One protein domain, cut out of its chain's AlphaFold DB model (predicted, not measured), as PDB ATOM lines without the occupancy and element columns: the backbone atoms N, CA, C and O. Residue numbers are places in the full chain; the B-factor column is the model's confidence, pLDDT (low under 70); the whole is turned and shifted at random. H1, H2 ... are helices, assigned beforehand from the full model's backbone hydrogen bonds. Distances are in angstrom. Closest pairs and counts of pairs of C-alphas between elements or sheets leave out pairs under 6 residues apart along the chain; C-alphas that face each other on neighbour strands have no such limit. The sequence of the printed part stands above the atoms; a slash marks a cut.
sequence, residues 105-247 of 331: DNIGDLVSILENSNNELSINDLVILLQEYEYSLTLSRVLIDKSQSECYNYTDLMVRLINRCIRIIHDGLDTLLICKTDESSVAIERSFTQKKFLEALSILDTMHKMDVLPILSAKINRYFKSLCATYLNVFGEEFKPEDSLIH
ATOM      1  N   ASP A 105     256.564 306.459 293.384       88.69
ATOM      2  CA  ASP A 105     257.587 307.172 292.618       88.69
ATOM      3  C   ASP A 105     258.581 306.166 291.998       88.69
ATOM      4  O   ASP A 105     258.844 306.249 290.799       88.69
ATOM      5  N   ASN A 106     258.998 305.126 292.739       89.31
ATOM      6  CA  ASN A 106     259.812 304.021 292.204       89.31
ATOM      7  C   ASN A 106     259.126 303.317 291.014       89.31
ATOM      8  O   ASN A 106     259.752 303.028 289.995       89.31
ATOM      9  N   ILE A 107     257.814 303.072 291.093       88.88
ATOM     10  CA  ILE A 107     257.055 302.517 289.957       88.88
ATOM     11  C   ILE A 107     257.020 303.508 288.785       88.88
ATOM     12  O   ILE A 107     257.091 303.099 287.624       88.88
ATOM     13  N   GLY A 108     256.924 304.809 289.064       91.69
ATOM     14  CA  GLY A 108     257.036 305.866 288.061       91.69
ATOM     15  C   GLY A 108     258.376 305.850 287.321       91.69
ATOM     16  O   GLY A 108     258.397 305.988 286.091       91.69
ATOM     17  N   ASP A 109     259.471 305.616 288.038       92.94
ATOM     18  CA  ASP A 109     260.809 305.469 287.463       92.94
ATOM     19  C   ASP A 109     260.893 304.230 286.567       92.94
ATOM     20  O   ASP A 109     261.329 304.333 285.416       92.94
ATOM     21  N   LEU A 110     260.364 303.087 287.020       92.94
ATOM     22  CA  LEU A 110     260.251 301.880 286.199       92.94
ATOM     23  C   LEU A 110     259.473 302.146 284.903       92.94
ATOM     24  O   LEU A 110     259.949 301.829 283.813       92.94
ATOM     25  N   VAL A 111     258.286 302.757 284.989       91.94
ATOM     26  CA  VAL A 111     257.481 303.101 283.804       91.94
ATOM     27  C   VAL A 111     258.272 303.999 282.853       91.94
ATOM     28  O   VAL A 111     258.265 303.769 281.642       91.94
ATOM     29  N   SER A 112     259.003 304.974 283.389       93.12
ATOM     30  CA  SER A 112     259.834 305.886 282.602       93.12
ATOM     31  C   SER A 112     260.983 305.158 281.894       93.12
ATOM     32  O   SER A 112     261.231 305.420 280.716       93.12
ATOM     33  N   ILE A 113     261.652 304.210 282.560       92.75
ATOM     34  CA  ILE A 113     262.675 303.342 281.948       92.75
ATOM     35  C   ILE A 113     262.066 302.566 280.774       92.75
ATOM     36  O   ILE A 113     262.606 302.564 279.664       92.75
ATOM     37  N   LEU A 114     260.905 301.946 280.991       90.88
ATOM     38  CA  LEU A 114     260.248 301.132 279.973       90.88
ATOM     39  C   LEU A 114     259.782 301.964 278.771       90.88
ATOM     40  O   LEU A 114     259.910 301.512 277.629       90.88
ATOM     41  N   GLU A 115     259.252 303.167 278.983       90.44
ATOM     42  CA  GLU A 115     258.776 304.050 277.911       90.44
ATOM     43  C   GLU A 115     259.922 304.670 277.099       90.44
ATOM     44  O   GLU A 115     259.821 304.741 275.874       90.44
ATOM     45  N   ASN A 116     261.033 305.038 277.745       90.00
ATOM     46  CA  ASN A 116     262.172 305.688 277.085       90.00
ATOM     47  C   ASN A 116     263.116 304.718 276.358       90.00
ATOM     48  O   ASN A 116     263.970 305.149 275.588       90.00
ATOM     49  N   SER A 117     262.954 303.412 276.559       85.75
ATOM     50  CA  SER A 117     263.824 302.380 275.983       85.75
ATOM     51  C   SER A 117     263.776 302.218 274.455       85.75
ATOM     52  O   SER A 117     264.439 301.330 273.937       85.75
ATOM     53  N   ASN A 118     262.973 302.988 273.707       75.62
ATOM     54  CA  ASN A 118     262.859 302.906 272.236       75.62
ATOM     55  C   ASN A 118     262.690 301.480 271.645       75.62
ATOM     56  O   ASN A 118     263.005 301.254 270.481       75.62
ATOM     57  N   ASN A 119     262.121 300.536 272.412       69.31
ATOM     58  CA  ASN A 119     261.977 299.104 272.072       69.31
ATOM     59  C   ASN A 119     263.284 298.285 272.078       69.31
ATOM     60  O   ASN A 119     263.308 297.187 271.536       69.31
ATOM     61  N   GLU A 120     264.351 298.781 272.702       83.50
ATOM     62  CA  GLU A 120     265.613 298.042 272.859       83.50
ATOM     63  C   GLU A 120     265.558 296.992 273.981       83.50
ATOM     64  O   GLU A 120     266.393 296.092 274.021       83.50
ATOM     65  N   LEU A 121     264.572 297.079 274.881       87.94
ATOM     66  CA  LEU A 121     264.419 296.123 275.976       87.94
ATOM     67  C   LEU A 121     263.936 294.765 275.472       87.94
ATOM     68  O   LEU A 121     262.899 294.649 274.817       87.94
ATOM     69  N   SER A 122     264.661 293.723 275.862       89.38
ATOM     70  CA  SER A 122     264.254 292.342 275.658       89.38
ATOM     71  C   SER A 122     263.271 291.877 276.739       89.38
ATOM     72  O   SER A 122     263.148 292.466 277.813       89.38
ATOM     73  N   ILE A 123     262.614 290.739 276.492       86.94
ATOM     74  CA  ILE A 123     261.775 290.057 277.493       86.94
ATOM     75  C   ILE A 123     262.579 289.734 278.769       86.94
ATOM     76  O   ILE A 123     262.038 289.804 279.865       86.94
ATOM     77  N   ASN A 124     263.877 289.436 278.647       87.00
ATOM     78  CA  ASN A 124     264.716 289.122 279.806       87.00
ATOM     79  C   ASN A 124     265.020 290.363 280.654       87.00
ATOM     80  O   ASN A 124     264.997 290.280 281.876       87.00
ATOM     81  N   ASP A 125     265.262 291.508 280.014       89.31
ATOM     82  CA  ASP A 125     265.457 292.771 280.736       89.31
ATOM     83  C   ASP A 125     264.193 293.134 281.516       89.31
ATOM     84  O   ASP A 125     264.266 293.600 282.649       89.31
ATOM     85  N   LEU A 126     263.024 292.833 280.943       88.69
ATOM     86  CA  LEU A 126     261.752 293.021 281.621       88.69
ATOM     87  C   LEU A 126     261.587 292.107 282.846       88.69
ATOM     88  O   LEU A 126     261.095 292.575 283.869       88.69
ATOM     89  N   VAL A 127     262.014 290.840 282.779       84.44
ATOM     90  CA  VAL A 127     262.030 289.948 283.958       84.44
ATOM     91  C   VAL A 127     262.894 290.542 285.071       84.44
ATOM     92  O   VAL A 127     262.430 290.642 286.203       84.44
ATOM     93  N   ILE A 128     264.116 290.974 284.743       86.00
ATOM     94  CA  ILE A 128     265.066 291.535 285.716       86.00
ATOM     95  C   ILE A 128     264.492 292.795 286.371       86.00
ATOM     96  O   ILE A 128     264.479 292.898 287.594       86.00
ATOM     97  N   LEU A 129     263.959 293.722 285.569       88.88
ATOM     98  CA  LEU A 129     263.359 294.955 286.077       88.88
ATOM     99  C   LEU A 129     262.149 294.673 286.975       88.88
ATOM    100  O   LEU A 129     262.010 295.276 288.033       88.88
ATOM    101  N   LEU A 130     261.265 293.745 286.602       85.62
ATOM    102  CA  LEU A 130     260.103 293.426 287.439       85.62
ATOM    103  C   LEU A 130     260.495 292.754 288.760       85.62
ATOM    104  O   LEU A 130     259.820 292.982 289.759       85.62
ATOM    105  N   GLN A 131     261.576 291.971 288.779       81.50
ATOM    106  CA  GLN A 131     262.133 291.399 290.008       81.50
ATOM    107  C   GLN A 131     262.775 292.473 290.898       81.50
ATOM    108  O   GLN A 131     262.582 292.462 292.110       81.50
ATOM    109  N   GLU A 132     263.500 293.431 290.316       83.81
ATOM    110  CA  GLU A 132     264.115 294.541 291.057       83.81
ATOM    111  C   GLU A 132     263.064 295.437 291.733       83.81
ATOM    112  O   GLU A 132     263.244 295.862 292.873       83.81
ATOM    113  N   TYR A 133     261.933 295.662 291.063       85.25
ATOM    114  CA  TYR A 133     260.833 296.495 291.560       85.25
ATOM    115  C   TYR A 133     259.701 295.686 292.217       85.25
ATOM    116  O   TYR A 133     258.646 296.246 292.527       85.25
ATOM    117  N   GLU A 134     259.895 294.384 292.456       79.06
ATOM    118  CA  GLU A 134     258.872 293.486 293.010       79.06
ATOM    119  C   GLU A 134     258.317 294.011 294.341       79.06
ATOM    120  O   GLU A 134     257.099 294.067 294.544       79.06
ATOM    121  N   TYR A 135     259.216 294.452 295.226       75.75
ATOM    122  CA  TYR A 135     258.868 295.015 296.527       75.75
ATOM    123  C   TYR A 135     258.001 296.270 296.383       75.75
ATOM    124  O   TYR A 135     256.936 296.340 296.993       75.75
ATOM    125  N   SER A 136     258.392 297.223 295.532       81.62
ATOM    126  CA  SER A 136     257.637 298.465 295.320       81.62
ATOM    127  C   SER A 136     256.265 298.212 294.701       81.62
ATOM    128  O   SER A 136     255.268 298.763 295.171       81.62
ATOM    129  N   LEU A 137     256.184 297.336 293.693       78.12
ATOM    130  CA  LEU A 137     254.926 296.939 293.045       78.12
ATOM    131  C   LEU A 137     253.946 296.323 294.045       78.12
ATOM    132  O   LEU A 137     252.748 296.611 294.010       78.12
ATOM    133  N   THR A 138     254.474 295.514 294.956       73.00
ATOM    134  CA  THR A 138     253.693 294.806 295.963       73.00
ATOM    135  C   THR A 138     253.289 295.706 297.130       73.00
ATOM    136  O   THR A 138     252.110 295.794 297.478       73.00
ATOM    137  N   LEU A 139     254.256 296.387 297.747       72.69
ATOM    138  CA  LEU A 139     254.035 297.186 298.945       72.69
ATOM    139  C   LEU A 139     253.112 298.373 298.662       72.69
ATOM    140  O   LEU A 139     252.204 298.646 299.448       72.69
ATOM    141  N   SER A 140     253.300 299.056 297.529       74.38
ATOM    142  CA  SER A 140     252.428 300.169 297.131       74.38
ATOM    143  C   SER A 140     250.965 299.735 297.037       74.38
ATOM    144  O   SER A 140     250.106 300.430 297.576       74.38
ATOM    145  N   ARG A 141     250.674 298.561 296.459       73.75
ATOM    146  CA  ARG A 141     249.318 297.995 296.403       73.75
ATOM    147  C   ARG A 141     248.726 297.811 297.799       73.75
ATOM    148  O   ARG A 141     247.668 298.364 298.087       73.75
ATOM    149  N   VAL A 142     249.422 297.076 298.673       70.12
ATOM    150  CA  VAL A 142     248.954 296.790 300.043       70.12
ATOM    151  C   VAL A 142     248.661 298.083 300.798       70.12
ATOM    152  O   VAL A 142     247.634 298.220 301.470       70.12
ATOM    153  N   LEU A 143     249.576 299.047 300.707       70.25
ATOM    154  CA  LEU A 143     249.444 300.294 301.437       70.25
ATOM    155  C   LEU A 143     248.343 301.191 300.862       70.25
ATOM    156  O   LEU A 143     247.686 301.868 301.659       70.25
ATOM    157  N   ILE A 144     248.121 301.178 299.542       72.56
ATOM    158  CA  ILE A 144     247.031 301.898 298.869       72.56
ATOM    159  C   ILE A 144     245.674 301.317 299.256       72.56
ATOM    160  O   ILE A 144     244.813 302.093 299.659       72.56
ATOM    161  N   ASP A 145     245.498 299.992 299.231       69.62
ATOM    162  CA  ASP A 145     244.236 299.331 299.610       69.62
ATOM    163  C   ASP A 145     243.841 299.656 301.055       69.62
ATOM    164  O   ASP A 145     242.683 299.925 301.377       69.62
ATOM    165  N   LYS A 146     244.833 299.690 301.949       64.44
ATOM    166  CA  LYS A 146     244.626 300.090 303.342       64.44
ATOM    167  C   LYS A 146     244.408 301.609 303.482       64.44
ATOM    168  O   LYS A 146     244.197 302.079 304.605       64.44
ATOM    169  N   SER A 147     244.691 302.427 302.464       62.50
ATOM    170  CA  SER A 147     244.627 303.895 302.537       62.50
ATOM    171  C   SER A 147     243.283 304.356 301.989       62.50
ATOM    172  O   SER A 147     242.895 304.011 300.884       62.50
ATOM    173  N   GLN A 148     242.544 305.159 302.750       55.91
ATOM    174  CA  GLN A 148     241.258 305.690 302.282       55.91
ATOM    175  C   GLN A 148     241.418 306.817 301.241       55.91
ATOM    176  O   GLN A 148     240.431 307.473 300.915       55.91
ATOM    177  N   SER A 149     242.639 307.111 300.771       53.84
ATOM    178  CA  SER A 149     242.901 308.266 299.911       53.84
ATOM    179  C   SER A 149     243.107 307.857 298.450       53.84
ATOM    180  O   SER A 149     243.979 307.065 298.110       53.84
ATOM    181  N   GLU A 150     242.322 308.467 297.561       55.22
ATOM    182  CA  GLU A 150     242.435 308.361 296.097       55.22
ATOM    183  C   GLU A 150     243.646 309.146 295.540       55.22
ATOM    184  O   GLU A 150     243.694 309.496 294.364       55.22
ATOM    185  N   CYS A 151     244.614 309.519 296.385       56.00
ATOM    186  CA  CYS A 151     245.532 310.619 296.087       56.00
ATOM    187  C   CYS A 151     246.714 310.261 295.174       56.00
ATOM    188  O   CYS A 151     247.419 311.171 294.738       56.00
ATOM    189  N   TYR A 152     246.954 308.984 294.875       68.56
ATOM    190  CA  TYR A 152     248.115 308.559 294.090       68.56
ATOM    191  C   TYR A 152     247.715 308.119 292.687       68.56
ATOM    192  O   TYR A 152     246.764 307.361 292.504       68.56
ATOM    193  N   ASN A 153     248.509 308.514 291.688       80.38
ATOM    194  CA  ASN A 153     248.306 308.126 290.289       80.38
ATOM    195  C   ASN A 153     248.692 306.654 290.004       80.38
ATOM    196  O   ASN A 153     249.076 306.297 288.893       80.38
ATOM    197  N   TYR A 154     248.607 305.790 291.018       82.62
ATOM    198  CA  TYR A 154     249.000 304.385 290.958       82.62
ATOM    199  C   TYR A 154     248.241 303.629 289.869       82.62
ATOM    200  O   TYR A 154     248.834 302.882 289.101       82.62
ATOM    201  N   THR A 155     246.939 303.891 289.744       81.88
ATOM    202  CA  THR A 155     246.104 303.295 288.696       81.88
ATOM    203  C   THR A 155     246.672 303.556 287.300       81.88
ATOM    204  O   THR A 155     246.868 302.614 286.537       81.88
ATOM    205  N   ASP A 156     246.961 304.813 286.959       86.81
ATOM    206  CA  ASP A 156     247.508 305.180 285.648       86.81
ATOM    207  C   ASP A 156     248.900 304.582 285.425       86.81
ATOM    208  O   ASP A 156     249.172 304.031 284.358       86.81
ATOM    209  N   LEU A 157     249.759 304.614 286.450       89.12
ATOM    210  CA  LEU A 157     251.083 303.998 286.389       89.12
ATOM    211  C   LEU A 157     250.991 302.498 286.104       89.12
ATOM    212  O   LEU A 157     251.670 302.014 285.201       89.12
ATOM    213  N   MET A 158     250.097 301.775 286.782       86.56
ATOM    214  CA  MET A 158     249.881 300.348 286.537       86.56
ATOM    215  C   MET A 158     249.311 300.081 285.141       86.56
ATOM    216  O   MET A 158     249.740 299.140 284.471       86.56
ATOM    217  N   VAL A 159     248.392 300.924 284.651       87.88
ATOM    218  CA  VAL A 159     247.890 300.837 283.268       87.88
ATOM    219  C   VAL A 159     249.041 300.990 282.269       87.88
ATOM    220  O   VAL A 159     249.157 300.190 281.335       87.88
ATOM    221  N   ARG A 160     249.891 302.007 282.446       91.31
ATOM    222  CA  ARG A 160     251.034 302.296 281.566       91.31
ATOM    223  C   ARG A 160     252.072 301.183 281.607       91.31
ATOM    224  O   ARG A 160     252.442 300.681 280.544       91.31
ATOM    225  N   LEU A 161     252.443 300.736 282.807       90.75
ATOM    226  CA  LEU A 161     253.337 299.605 283.042       90.75
ATOM    227  C   LEU A 161     252.859 298.366 282.276       90.75
ATOM    228  O   LEU A 161     253.560 297.870 281.398       90.75
ATOM    229  N   ILE A 162     251.625 297.916 282.529       89.25
ATOM    230  CA  ILE A 162     251.066 296.707 281.906       89.25
ATOM    231  C   ILE A 162     251.014 296.830 280.385       89.25
ATOM    232  O   ILE A 162     251.383 295.901 279.664       89.25
ATOM    233  N   ASN A 163     250.572 297.979 279.872       90.00
ATOM    234  CA  ASN A 163     250.511 298.206 278.431       90.00
ATOM    235  C   ASN A 163     251.892 298.116 277.784       90.00
ATOM    236  O   ASN A 163     252.023 297.542 276.699       90.00
ATOM    237  N   ARG A 164     252.915 298.674 278.437       91.44
ATOM    238  CA  ARG A 164     254.274 298.661 277.911       91.44
ATOM    239  C   ARG A 164     254.874 297.260 277.950       91.44
ATOM    240  O   ARG A 164     255.449 296.839 276.949       91.44
ATOM    241  N   CYS A 165     254.656 296.516 279.027       90.69
ATOM    242  CA  CYS A 165     255.112 295.136 279.158       90.69
ATOM    243  C   CYS A 165     254.485 294.205 278.116       90.69
ATOM    244  O   CYS A 165     255.206 293.473 277.443       90.69
ATOM    245  N   ILE A 166     253.164 294.288 277.906       90.75
ATOM    246  CA  ILE A 166     252.476 293.522 276.852       90.75
ATOM    247  C   ILE A 166     253.080 293.828 275.478       90.75
ATOM    248  O   ILE A 166     253.273 292.916 274.678       90.75
ATOM    249  N   ARG A 167     253.404 295.095 275.196       90.31
ATOM    250  CA  ARG A 167     254.017 295.488 273.922       90.31
ATOM    251  C   ARG A 167     255.423 294.910 273.746       90.31
ATOM    252  O   ARG A 167     255.702 294.372 272.685       90.31
ATOM    253  N   ILE A 168     256.271 294.978 274.774       89.62
ATOM    254  CA  ILE A 168     257.624 294.391 274.743       89.62
ATOM    255  C   ILE A 168     257.549 292.877 274.500       89.62
ATOM    256  O   ILE A 168     258.287 292.346 273.672       89.62
ATOM    257  N   ILE A 169     256.622 292.186 275.172       90.31
ATOM    258  CA  ILE A 169     256.381 290.753 274.959       90.31
ATOM    259  C   ILE A 169     255.948 290.481 273.516       90.31
ATOM    260  O   ILE A 169     256.510 289.601 272.869       90.31
ATOM    261  N   HIS A 170     254.973 291.238 273.010       89.06
ATOM    262  CA  HIS A 170     254.455 291.078 271.655       89.06
ATOM    263  C   HIS A 170     255.558 291.259 270.603       89.06
ATOM    264  O   HIS A 170     255.798 290.359 269.803       89.06
ATOM    265  N   ASP A 171     256.272 292.385 270.651       87.44
ATOM    266  CA  ASP A 171     257.320 292.732 269.686       87.44
ATOM    267  C   ASP A 171     258.494 291.727 269.750       87.44
ATOM    268  O   ASP A 171     259.036 291.306 268.720       87.44
ATOM    269  N   GLY A 172     258.858 291.286 270.961       85.25
ATOM    270  CA  GLY A 172     259.909 290.295 271.182       85.25
ATOM    271  C   GLY A 172     259.559 288.908 270.637       85.25
ATOM    272  O   GLY A 172     260.392 288.273 269.988       85.25
ATOM    273  N   LEU A 173     258.330 288.433 270.863       86.25
ATOM    274  CA  LEU A 173     257.886 287.126 270.371       86.25
ATOM    275  C   LEU A 173     257.639 287.121 268.857       86.25
ATOM    276  O   LEU A 173     258.014 286.148 268.202       86.25
ATOM    277  N   ASP A 174     257.085 288.194 268.288       83.75
ATOM    278  CA  ASP A 174     256.889 288.316 266.837       83.75
ATOM    279  C   ASP A 174     258.222 288.232 266.087       83.75
ATOM    280  O   ASP A 174     258.350 287.477 265.122       83.75
ATOM    281  N   THR A 175     259.247 288.935 266.577       79.19
ATOM    282  CA  THR A 175     260.598 288.888 265.997       79.19
ATOM    283  C   THR A 175     261.156 287.460 266.005       79.19
ATOM    284  O   THR A 175     261.678 286.986 264.996       79.19
ATOM    285  N   LEU A 176     260.983 286.731 267.113       77.81
ATOM    286  CA  LEU A 176     261.434 285.341 267.241       77.81
ATOM    287  C   LEU A 176     260.677 284.374 266.323       77.81
ATOM    288  O   LEU A 176     261.251 283.383 265.872       77.81
ATOM    289  N   LEU A 177     259.395 284.627 266.053       72.69
ATOM    290  CA  LEU A 177     258.582 283.785 265.174       72.69
ATOM    291  C   LEU A 177     258.853 284.056 263.687       72.69
ATOM    292  O   LEU A 177     258.808 283.114 262.895       72.69
ATOM    293  N   ILE A 178     259.176 285.298 263.312       68.88
ATOM    294  CA  ILE A 178     259.503 285.682 261.929       68.88
ATOM    295  C   ILE A 178     260.873 285.133 261.496       68.88
ATOM    296  O   ILE A 178     261.024 284.719 260.350       68.88
ATOM    297  N   CYS A 179     261.860 285.060 262.397       58.19
ATOM    298  CA  CYS A 179     263.217 284.594 262.074       58.19
ATOM    299  C   CYS A 179     263.350 283.079 261.779       58.19
ATOM    300  O   CYS A 179     264.448 282.623 261.479       58.19
ATOM    301  N   LYS A 180     262.268 282.289 261.820       57.00
ATOM    302  CA  LYS A 180     262.279 280.814 261.682       57.00
ATOM    303  C   LYS A 180     262.418 280.274 260.243       57.00
ATOM    304  O   LYS A 180     261.881 279.211 259.938       57.00
ATOM    305  N   THR A 181     263.110 280.969 259.341       51.91
ATOM    306  CA  THR A 181     263.205 280.562 257.922       51.91
ATOM    307  C   THR A 181     264.459 279.772 257.527       51.91
ATOM    308  O   THR A 181     264.544 279.405 256.361       51.91
ATOM    309  N   ASP A 182     265.389 279.449 258.437       53.66
ATOM    310  CA  ASP A 182     266.600 278.672 258.098       53.66
ATOM    311  C   ASP A 182     266.688 277.315 258.830       53.66
ATOM    312  O   ASP A 182     266.738 277.222 260.052       53.66
ATOM    313  N   GLU A 183     266.745 276.223 258.059       52.78
ATOM    314  CA  GLU A 183     266.565 274.827 258.509       52.78
ATOM    315  C   GLU A 183     267.735 274.216 259.319       52.78
ATOM    316  O   GLU A 183     267.685 273.043 259.689       52.78
ATOM    317  N   SER A 184     268.808 274.956 259.620       51.00
ATOM    318  CA  SER A 184     270.076 274.356 260.089       51.00
ATOM    319  C   SER A 184     270.356 274.431 261.604       51.00
ATOM    320  O   SER A 184     271.370 273.903 262.059       51.00
ATOM    321  N   SER A 185     269.453 275.004 262.411       51.62
ATOM    322  CA  SER A 185     269.676 275.313 263.848       51.62
ATOM    323  C   SER A 185     268.490 274.926 264.778       51.62
ATOM    324  O   SER A 185     268.410 275.272 265.960       51.62
ATOM    325  N   VAL A 186     267.588 274.076 264.276       59.09
ATOM    326  CA  VAL A 186     266.226 273.831 264.801       59.09
ATOM    327  C   VAL A 186     266.125 273.479 266.300       59.09
ATOM    328  O   VAL A 186     265.178 273.898 266.965       59.09
ATOM    329  N   ALA A 187     267.061 272.714 266.875       57.38
ATOM    330  CA  ALA A 187     266.952 272.255 268.268       57.38
ATOM    331  C   ALA A 187     267.351 273.324 269.306       57.38
ATOM    332  O   ALA A 187     266.669 273.480 270.324       57.38
ATOM    333  N   ILE A 188     268.427 274.075 269.045       55.09
ATOM    334  CA  ILE A 188     268.897 275.159 269.928       55.09
ATOM    335  C   ILE A 188     267.905 276.326 269.870       55.09
ATOM    336  O   ILE A 188     267.529 276.876 270.905       55.09
ATOM    337  N   GLU A 189     267.383 276.623 268.677       71.94
ATOM    338  CA  GLU A 189     266.330 277.621 268.487       71.94
ATOM    339  C   GLU A 189     265.012 277.242 269.162       71.94
ATOM    340  O   GLU A 189     264.351 278.112 269.732       71.94
ATOM    341  N   ARG A 190     264.624 275.956 269.165       78.50
ATOM    342  CA  ARG A 190     263.404 275.509 269.859       78.50
ATOM    343  C   ARG A 190     263.496 275.729 271.366       78.50
ATOM    344  O   ARG A 190     262.571 276.314 271.923       78.50
ATOM    345  N   SER A 191     264.591 275.313 272.008       79.56
ATOM    346  CA  SER A 191     264.776 275.506 273.457       79.56
ATOM    347  C   SER A 191     264.838 276.990 273.830       79.56
ATOM    348  O   SER A 191     264.172 277.419 274.772       79.56
ATOM    349  N   PHE A 192     265.567 277.798 273.054       82.81
ATOM    350  CA  PHE A 192     265.644 279.239 273.279       82.81
ATOM    351  C   PHE A 192     264.279 279.927 273.125       82.81
ATOM    352  O   PHE A 192     263.876 280.705 273.989       82.81
ATOM    353  N   THR A 193     263.529 279.595 272.067       83.19
ATOM    354  CA  THR A 193     262.182 280.144 271.842       83.19
ATOM    355  C   THR A 193     261.225 279.713 272.952       83.19
ATOM    356  O   THR A 193     260.459 280.533 273.447       83.19
ATOM    357  N   GLN A 194     261.285 278.449 273.388       85.94
ATOM    358  CA  GLN A 194     260.460 277.946 274.489       85.94
ATOM    359  C   GLN A 194     260.724 278.731 275.775       85.94
ATOM    360  O   GLN A 194     259.777 279.191 276.409       85.94
ATOM    361  N   LYS A 195     261.999 278.972 276.111       85.56
ATOM    362  CA  LYS A 195     262.378 279.788 277.271       85.56
ATOM    363  C   LYS A 195     261.783 281.198 277.198       85.56
ATOM    364  O   LYS A 195     261.233 281.672 278.183       85.56
ATOM    365  N   LYS A 196     261.833 281.851 276.032       86.50
ATOM    366  CA  LYS A 196     261.278 283.205 275.842       86.50
ATOM    367  C   LYS A 196     259.761 283.256 276.011       86.50
ATOM    368  O   LYS A 196     259.241 284.212 276.581       86.50
ATOM    369  N   PHE A 197     259.054 282.222 275.561       88.50
ATOM    370  CA  PHE A 197     257.621 282.089 275.823       88.50
ATOM    371  C   PHE A 197     257.321 281.904 277.316       88.50
ATOM    372  O   PHE A 197     256.390 282.530 277.815       88.50
ATOM    373  N   LEU A 198     258.101 281.082 278.023       86.06
ATOM    374  CA  LEU A 198     257.940 280.884 279.467       86.06
ATOM    375  C   LEU A 198     258.203 282.180 280.249       86.06
ATOM    376  O   LEU A 198     257.415 282.530 281.121       86.06
ATOM    377  N   GLU A 199     259.243 282.942 279.888       86.44
ATOM    378  CA  GLU A 199     259.505 284.277 280.451       86.44
ATOM    379  C   GLU A 199     258.309 285.221 280.237       86.44
ATOM    380  O   GLU A 199     257.834 285.850 281.180       86.44
ATOM    381  N   ALA A 200     257.761 285.275 279.020       88.75
ATOM    382  CA  ALA A 200     256.590 286.094 278.711       88.75
ATOM    383  C   ALA A 200     255.335 285.678 279.499       88.75
ATOM    384  O   ALA A 200     254.617 286.534 280.019       88.75
ATOM    385  N   LEU A 201     255.069 284.374 279.604       87.75
ATOM    386  CA  LEU A 201     253.944 283.839 280.375       87.75
ATOM    387  C   LEU A 201     254.097 284.129 281.870       87.75
ATOM    388  O   LEU A 201     253.126 284.526 282.506       87.75
ATOM    389  N   SER A 202     255.314 284.024 282.402       83.56
ATOM    390  CA  SER A 202     255.629 284.349 283.793       83.56
ATOM    391  C   SER A 202     255.398 285.826 284.129       83.56
ATOM    392  O   SER A 202     254.816 286.140 285.169       83.56
ATOM    393  N   ILE A 203     255.775 286.742 283.230       86.19
ATOM    394  CA  ILE A 203     255.495 288.176 283.391       86.19
ATOM    395  C   ILE A 203     253.984 288.433 283.447       86.19
ATOM    396  O   ILE A 203     253.508 289.190 284.293       86.19
ATOM    397  N   LEU A 204     253.213 287.802 282.558       87.12
ATOM    398  CA  LEU A 204     251.761 287.981 282.510       87.12
ATOM    399  C   LEU A 204     251.055 287.373 283.726       87.12
ATOM    400  O   LEU A 204     250.128 287.996 284.240       87.12
ATOM    401  N   ASP A 205     251.493 286.202 284.191       82.50
ATOM    402  CA  ASP A 205     250.999 285.576 285.423       82.50
ATOM    403  C   ASP A 205     251.266 286.481 286.634       82.50
ATOM    404  O   ASP A 205     250.353 286.813 287.385       82.50
ATOM    405  N   THR A 206     252.488 287.003 286.746       77.38
ATOM    406  CA  THR A 206     252.880 287.975 287.778       77.38
ATOM    407  C   THR A 206     251.973 289.206 287.774       77.38
ATOM    408  O   THR A 206     251.425 289.591 288.804       77.38
ATOM    409  N   MET A 207     251.747 289.809 286.605       81.56
ATOM    410  CA  MET A 207     250.848 290.961 286.478       81.56
ATOM    411  C   MET A 207     249.397 290.621 286.809       81.56
ATOM    412  O   MET A 207     248.657 291.484 287.281       81.56
ATOM    413  N   HIS A 208     248.970 289.386 286.547       79.69
ATOM    414  CA  HIS A 208     247.637 288.930 286.906       79.69
ATOM    415  C   HIS A 208     247.473 288.826 288.429       79.69
ATOM    416  O   HIS A 208     246.492 289.335 288.972       79.69
ATOM    417  N   LYS A 209     248.467 288.248 289.110       73.06
ATOM    418  CA  LYS A 209     248.541 288.079 290.572       73.06
ATOM    419  C   LYS A 209     248.649 289.390 291.345       73.06
ATOM    420  O   LYS A 209     248.187 289.507 292.481       73.06
ATOM    421  N   MET A 210     249.160 290.434 290.695       69.81
ATOM    422  CA  MET A 210     249.113 291.800 291.218       69.81
ATOM    423  C   MET A 210     247.682 292.350 291.379       69.81
ATOM    424  O   MET A 210     247.561 293.460 291.882       69.81
ATOM    425  N   ASP A 211     246.623 291.597 291.029       64.94
ATOM    426  CA  ASP A 211     245.194 291.944 291.217       64.94
ATOM    427  C   ASP A 211     244.891 293.385 290.803       64.94
ATOM    428  O   ASP A 211     244.249 294.188 291.483       64.94
ATOM    429  N   VAL A 212     245.453 293.744 289.659       67.50
ATOM    430  CA  VAL A 212     245.220 295.041 289.055       67.50
ATOM    431  C   VAL A 212     243.744 295.203 288.724       67.50
ATOM    432  O   VAL A 212     243.037 294.224 288.478       67.50
ATOM    433  N   LEU A 213     243.299 296.464 288.666       69.81
ATOM    434  CA  LEU A 213     241.918 296.864 288.379       69.81
ATOM    435  C   LEU A 213     241.203 295.912 287.406       69.81
ATOM    436  O   LEU A 213     241.804 295.526 286.398       69.81
ATOM    437  N   PRO A 214     239.902 295.621 287.591       76.44
ATOM    438  CA  PRO A 214     239.184 294.617 286.798       76.44
ATOM    439  C   PRO A 214     239.365 294.744 285.274       76.44
ATOM    440  O   PRO A 214     239.459 293.746 284.559       76.44
ATOM    441  N   ILE A 215     239.469 295.980 284.772       73.31
ATOM    442  CA  ILE A 215     239.720 296.287 283.355       73.31
ATOM    443  C   ILE A 215     241.096 295.773 282.894       73.31
ATOM    444  O   ILE A 215     241.209 295.189 281.813       73.31
ATOM    445  N   LEU A 216     242.136 295.971 283.704       79.56
ATOM    446  CA  LEU A 216     243.488 295.482 283.440       79.56
ATOM    447  C   LEU A 216     243.563 293.965 283.576       79.56
ATOM    448  O   LEU A 216     244.103 293.311 282.686       79.56
ATOM    449  N   SER A 217     242.939 293.406 284.614       83.19
ATOM    450  CA  SER A 217     242.859 291.957 284.811       83.19
ATOM    451  C   SER A 217     242.221 291.256 283.604       83.19
ATOM    452  O   SER A 217     242.765 290.279 283.087       83.19
ATOM    453  N   ALA A 218     241.129 291.797 283.051       85.12
ATOM    454  CA  ALA A 218     240.507 291.262 281.838       85.12
ATOM    455  C   ALA A 218     241.432 291.328 280.607       85.12
ATOM    456  O   ALA A 218     241.424 290.416 279.771       85.12
ATOM    457  N   LYS A 219     242.230 292.398 280.481       86.38
ATOM    458  CA  LYS A 219     243.193 292.568 279.385       86.38
ATOM    459  C   LYS A 219     244.352 291.577 279.494       86.38
ATOM    460  O   LYS A 219     244.642 290.902 278.505       86.38
ATOM    461  N   ILE A 220     244.959 291.459 280.674       87.06
ATOM    462  CA  ILE A 220     246.035 290.501 280.958       87.06
ATOM    463  C   ILE A 220     245.538 289.085 280.696       87.06
ATOM    464  O   ILE A 220     246.142 288.373 279.904       87.06
ATOM    465  N   ASN A 221     244.375 288.715 281.237       87.12
ATOM    466  CA  ASN A 221     243.786 287.391 281.044       87.12
ATOM    467  C   ASN A 221     243.547 287.040 279.575       87.12
ATOM    468  O   ASN A 221     243.775 285.905 279.154       87.12
ATOM    469  N   ARG A 222     243.077 288.001 278.772       88.50
ATOM    470  CA  ARG A 222     242.893 287.785 277.333       88.50
ATOM    471  C   ARG A 222     244.226 287.491 276.649       88.50
ATOM    472  O   ARG A 222     244.298 286.565 275.844       88.50
ATOM    473  N   TYR A 223     245.257 288.269 276.968       88.69
ATOM    474  CA  TYR A 223     246.578 288.120 276.368       88.69
ATOM    475  C   TYR A 223     247.270 286.830 276.836       88.69
ATOM    476  O   TYR A 223     247.751 286.062 276.008       88.69
ATOM    477  N   PHE A 224     247.199 286.522 278.132       88.81
ATOM    478  CA  PHE A 224     247.697 285.288 278.737       88.81
ATOM    479  C   PHE A 224     247.080 284.038 278.099       88.81
ATOM    480  O   PHE A 224     247.807 283.154 277.652       88.81
ATOM    481  N   LYS A 225     245.747 283.989 277.952       89.69
ATOM    482  CA  LYS A 225     245.055 282.873 277.277       89.69
ATOM    483  C   LYS A 225     245.481 282.719 275.820       89.69
ATOM    484  O   LYS A 225     245.693 281.598 275.364       89.69
ATOM    485  N   SER A 226     245.613 283.832 275.097       89.94
ATOM    486  CA  SER A 226     246.101 283.814 273.715       89.94
ATOM    487  C   SER A 226     247.520 283.253 273.638       89.94
ATOM    488  O   SER A 226     247.803 282.430 272.773       89.94
ATOM    489  N   LEU A 227     248.400 283.666 274.552       88.62
ATOM    490  CA  LEU A 227     249.789 283.226 274.568       88.62
ATOM    491  C   LEU A 227     249.923 281.750 274.966       88.62
ATOM    492  O   LEU A 227     250.691 281.032 274.332       88.62
ATOM    493  N   CYS A 228     249.128 281.272 275.930       87.88
ATOM    494  CA  CYS A 228     249.048 279.852 276.286       87.88
ATOM    495  C   CYS A 228     248.617 278.990 275.090       87.88
ATOM    496  O   CYS A 228     249.216 277.948 274.834       87.88
ATOM    497  N   ALA A 229     247.616 279.435 274.323       88.31
ATOM    498  CA  ALA A 229     247.178 278.728 273.121       88.31
ATOM    499  C   ALA A 229     248.283 278.683 272.051       88.31
ATOM    500  O   ALA A 229     248.515 277.637 271.445       88.31
ATOM    501  N   THR A 230     249.001 279.791 271.840       87.31
ATOM    502  CA  THR A 230     250.161 279.822 270.935       87.31
ATOM    503  C   THR A 230     251.268 278.885 271.414       87.31
ATOM    504  O   THR A 230     251.809 278.132 270.609       87.31
ATOM    505  N   TYR A 231     251.578 278.882 272.711       87.06
ATOM    506  CA  TYR A 231     252.578 277.995 273.301       87.06
ATOM    507  C   TYR A 231     252.233 276.519 273.071       87.06
ATOM    508  O   TYR A 231     253.050 275.780 272.519       87.06
ATOM    509  N   LEU A 232     250.996 276.119 273.381       88.56
ATOM    510  CA  LEU A 232     250.501 274.762 273.151       88.56
ATOM    511  C   LEU A 232     250.596 274.366 271.674       88.56
ATOM    512  O   LEU A 232     251.066 273.277 271.356       88.56
ATOM    513  N   ASN A 233     250.217 275.261 270.760       86.50
ATOM    514  CA  ASN A 233     250.290 274.994 269.323       86.50
ATOM    515  C   ASN A 233     251.734 274.855 268.808       86.50
ATOM    516  O   ASN A 233     251.983 274.065 267.899       86.50
ATOM    517  N   VAL A 234     252.683 275.624 269.354       83.62
ATOM    518  CA  VAL A 234     254.087 275.625 268.902       83.62
ATOM    519  C   VAL A 234     254.886 274.471 269.512       83.62
ATOM    520  O   VAL A 234     255.732 273.891 268.829       83.62
ATOM    521  N   PHE A 235     254.645 274.135 270.782       86.56
ATOM    522  CA  PHE A 235     255.472 273.180 271.527       86.56
ATOM    523  C   PHE A 235     254.775 271.851 271.832       86.56
ATOM    524  O   PHE A 235     255.477 270.862 272.041       86.56
ATOM    525  N   GLY A 236     253.440 271.799 271.778       85.75
ATOM    526  CA  GLY A 236     252.643 270.610 272.097       85.75
ATOM    527  C   GLY A 236     252.461 270.361 273.597       85.75
ATOM    528  O   GLY A 236     252.027 269.278 273.977       85.75
ATOM    529  N   GLU A 237     252.801 271.340 274.438       86.94
ATOM    530  CA  GLU A 237     252.781 271.246 275.901       86.94
ATOM    531  C   GLU A 237     251.942 272.386 276.492       86.94
ATOM    532  O   GLU A 237     251.917 273.496 275.956       86.94
ATOM    533  N   GLU A 238     251.235 272.119 277.591       86.44
ATOM    534  CA  GLU A 238     250.512 273.149 278.342       86.44
ATOM    535  C   GLU A 238     251.468 273.874 279.294       86.44
ATOM    536  O   GLU A 238     252.279 273.238 279.966       86.44
ATOM    537  N   PHE A 239     251.349 275.201 279.372       79.12
ATOM    538  CA  PHE A 239     252.041 275.989 280.390       79.12
ATOM    539  C   PHE A 239     251.461 275.687 281.769       79.12
ATOM    540  O   PHE A 239     250.239 275.742 281.943       79.12
ATOM    541  N   LYS A 240     252.328 275.437 282.752       78.69
ATOM    542  CA  LYS A 240     251.915 275.301 284.145       78.69
ATOM    543  C   LYS A 240     252.374 276.517 284.946       78.69
ATOM    544  O   LYS A 240     253.500 276.966 284.763       78.69
ATOM    545  N   PRO A 241     251.552 277.043 285.871       66.00
ATOM    546  CA  PRO A 241     251.955 278.152 286.739       66.00
ATOM    547  C   PRO A 241     253.225 277.870 287.553       66.00
ATOM    548  O   PRO A 241     253.961 278.798 287.882       66.00
ATOM    549  N   GLU A 242     253.510 276.595 287.847       67.56
ATOM    550  CA  GLU A 242     254.753 276.170 288.505       67.56
ATOM    551  C   GLU A 242     256.016 276.483 287.682       67.56
ATOM    552  O   GLU A 242     257.101 276.577 288.250       67.56
ATOM    553  N   ASP A 243     255.879 276.696 286.370       65.38
ATOM    554  CA  ASP A 243     256.970 277.050 285.457       65.38
ATOM    555  C   ASP A 243     257.259 278.569 285.431       65.38
ATOM    556  O   ASP A 243     258.072 279.038 284.626       65.38
ATOM    557  N   SER A 244     256.586 279.369 286.274       65.31
ATOM    558  CA  SER A 244     256.821 280.815 286.369       65.31
ATOM    559  C   SER A 244     258.233 281.114 286.884       65.31
ATOM    560  O   SER A 244     258.655 280.609 287.917       65.31
ATOM    561  N   LEU A 245     258.955 281.988 286.182       64.56
ATOM    562  CA  LEU A 245     260.312 282.441 286.519       64.56
ATOM    563  C   LEU A 245     260.329 283.624 287.499       64.56
ATOM    564  O   LEU A 245     261.368 283.954 288.073       64.56
ATOM    565  N   ILE A 246     259.184 284.276 287.667       59.56
ATOM    566  CA  ILE A 246     258.944 285.338 288.630       59.56
ATOM    567  C   ILE A 246     257.999 284.751 289.674       59.56
ATOM    568  O   ILE A 246     256.799 284.574 289.444       59.56
ATOM    569  N   HIS A 247     258.570 284.389 290.815       60.12
ATOM    570  CA  HIS A 247     257.798 284.061 291.999       60.12
ATOM    571  C   HIS A 247     257.613 285.353 292.768       60.12
ATOM    572  O   HIS A 247     258.574 285.856 293.342       60.12
TER     573      HIS A 247
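AT A GLANCE: This is residues 105 to 247 of the 331 residues of an uncharacterized protein of Bacteroides coprosuis DSM 18011 (UniProt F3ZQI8). Three long helices, H4, H5 and H6, lie side by side in an elongated up-and-down bundle with shorter H2; H1 packs on H4, and H3 lies toward one end. The 143 printed residues include six named helices, H1 to H6 in order: all helix, no named strand. The whole is compact, radius of gyration of the C-alphas 16.2 A, spanning 59 by 30 by 22 A.

IN THESE COORDINATES: H4, residues 154 to 178, measures 36.1 A between end C-alphas; H5 is 186 to 209, H6 214 to 235, H1 105 to 116, H2 123 to 132, H3 134 to 145. C-alpha 105 is at (257.587, 307.172, 292.618), C-alpha 235 at (255.472, 273.180, 271.527).

HOW THE PARTS SIT: H4 and H5 form a hairpin, their closest C-alphas, Ile 169 and Ala 200, 6.0 A apart. H1 touches H4, closest C-alphas Val 111 and Leu 161, 5.5 A. Every O i to N i+4 pair is within hydrogen-bond range but in H3, 7 of 8.

THE WHOLE: The printed part has no cut and no long link; 31 residues, among them 178 to 188, have pLDDT under 70.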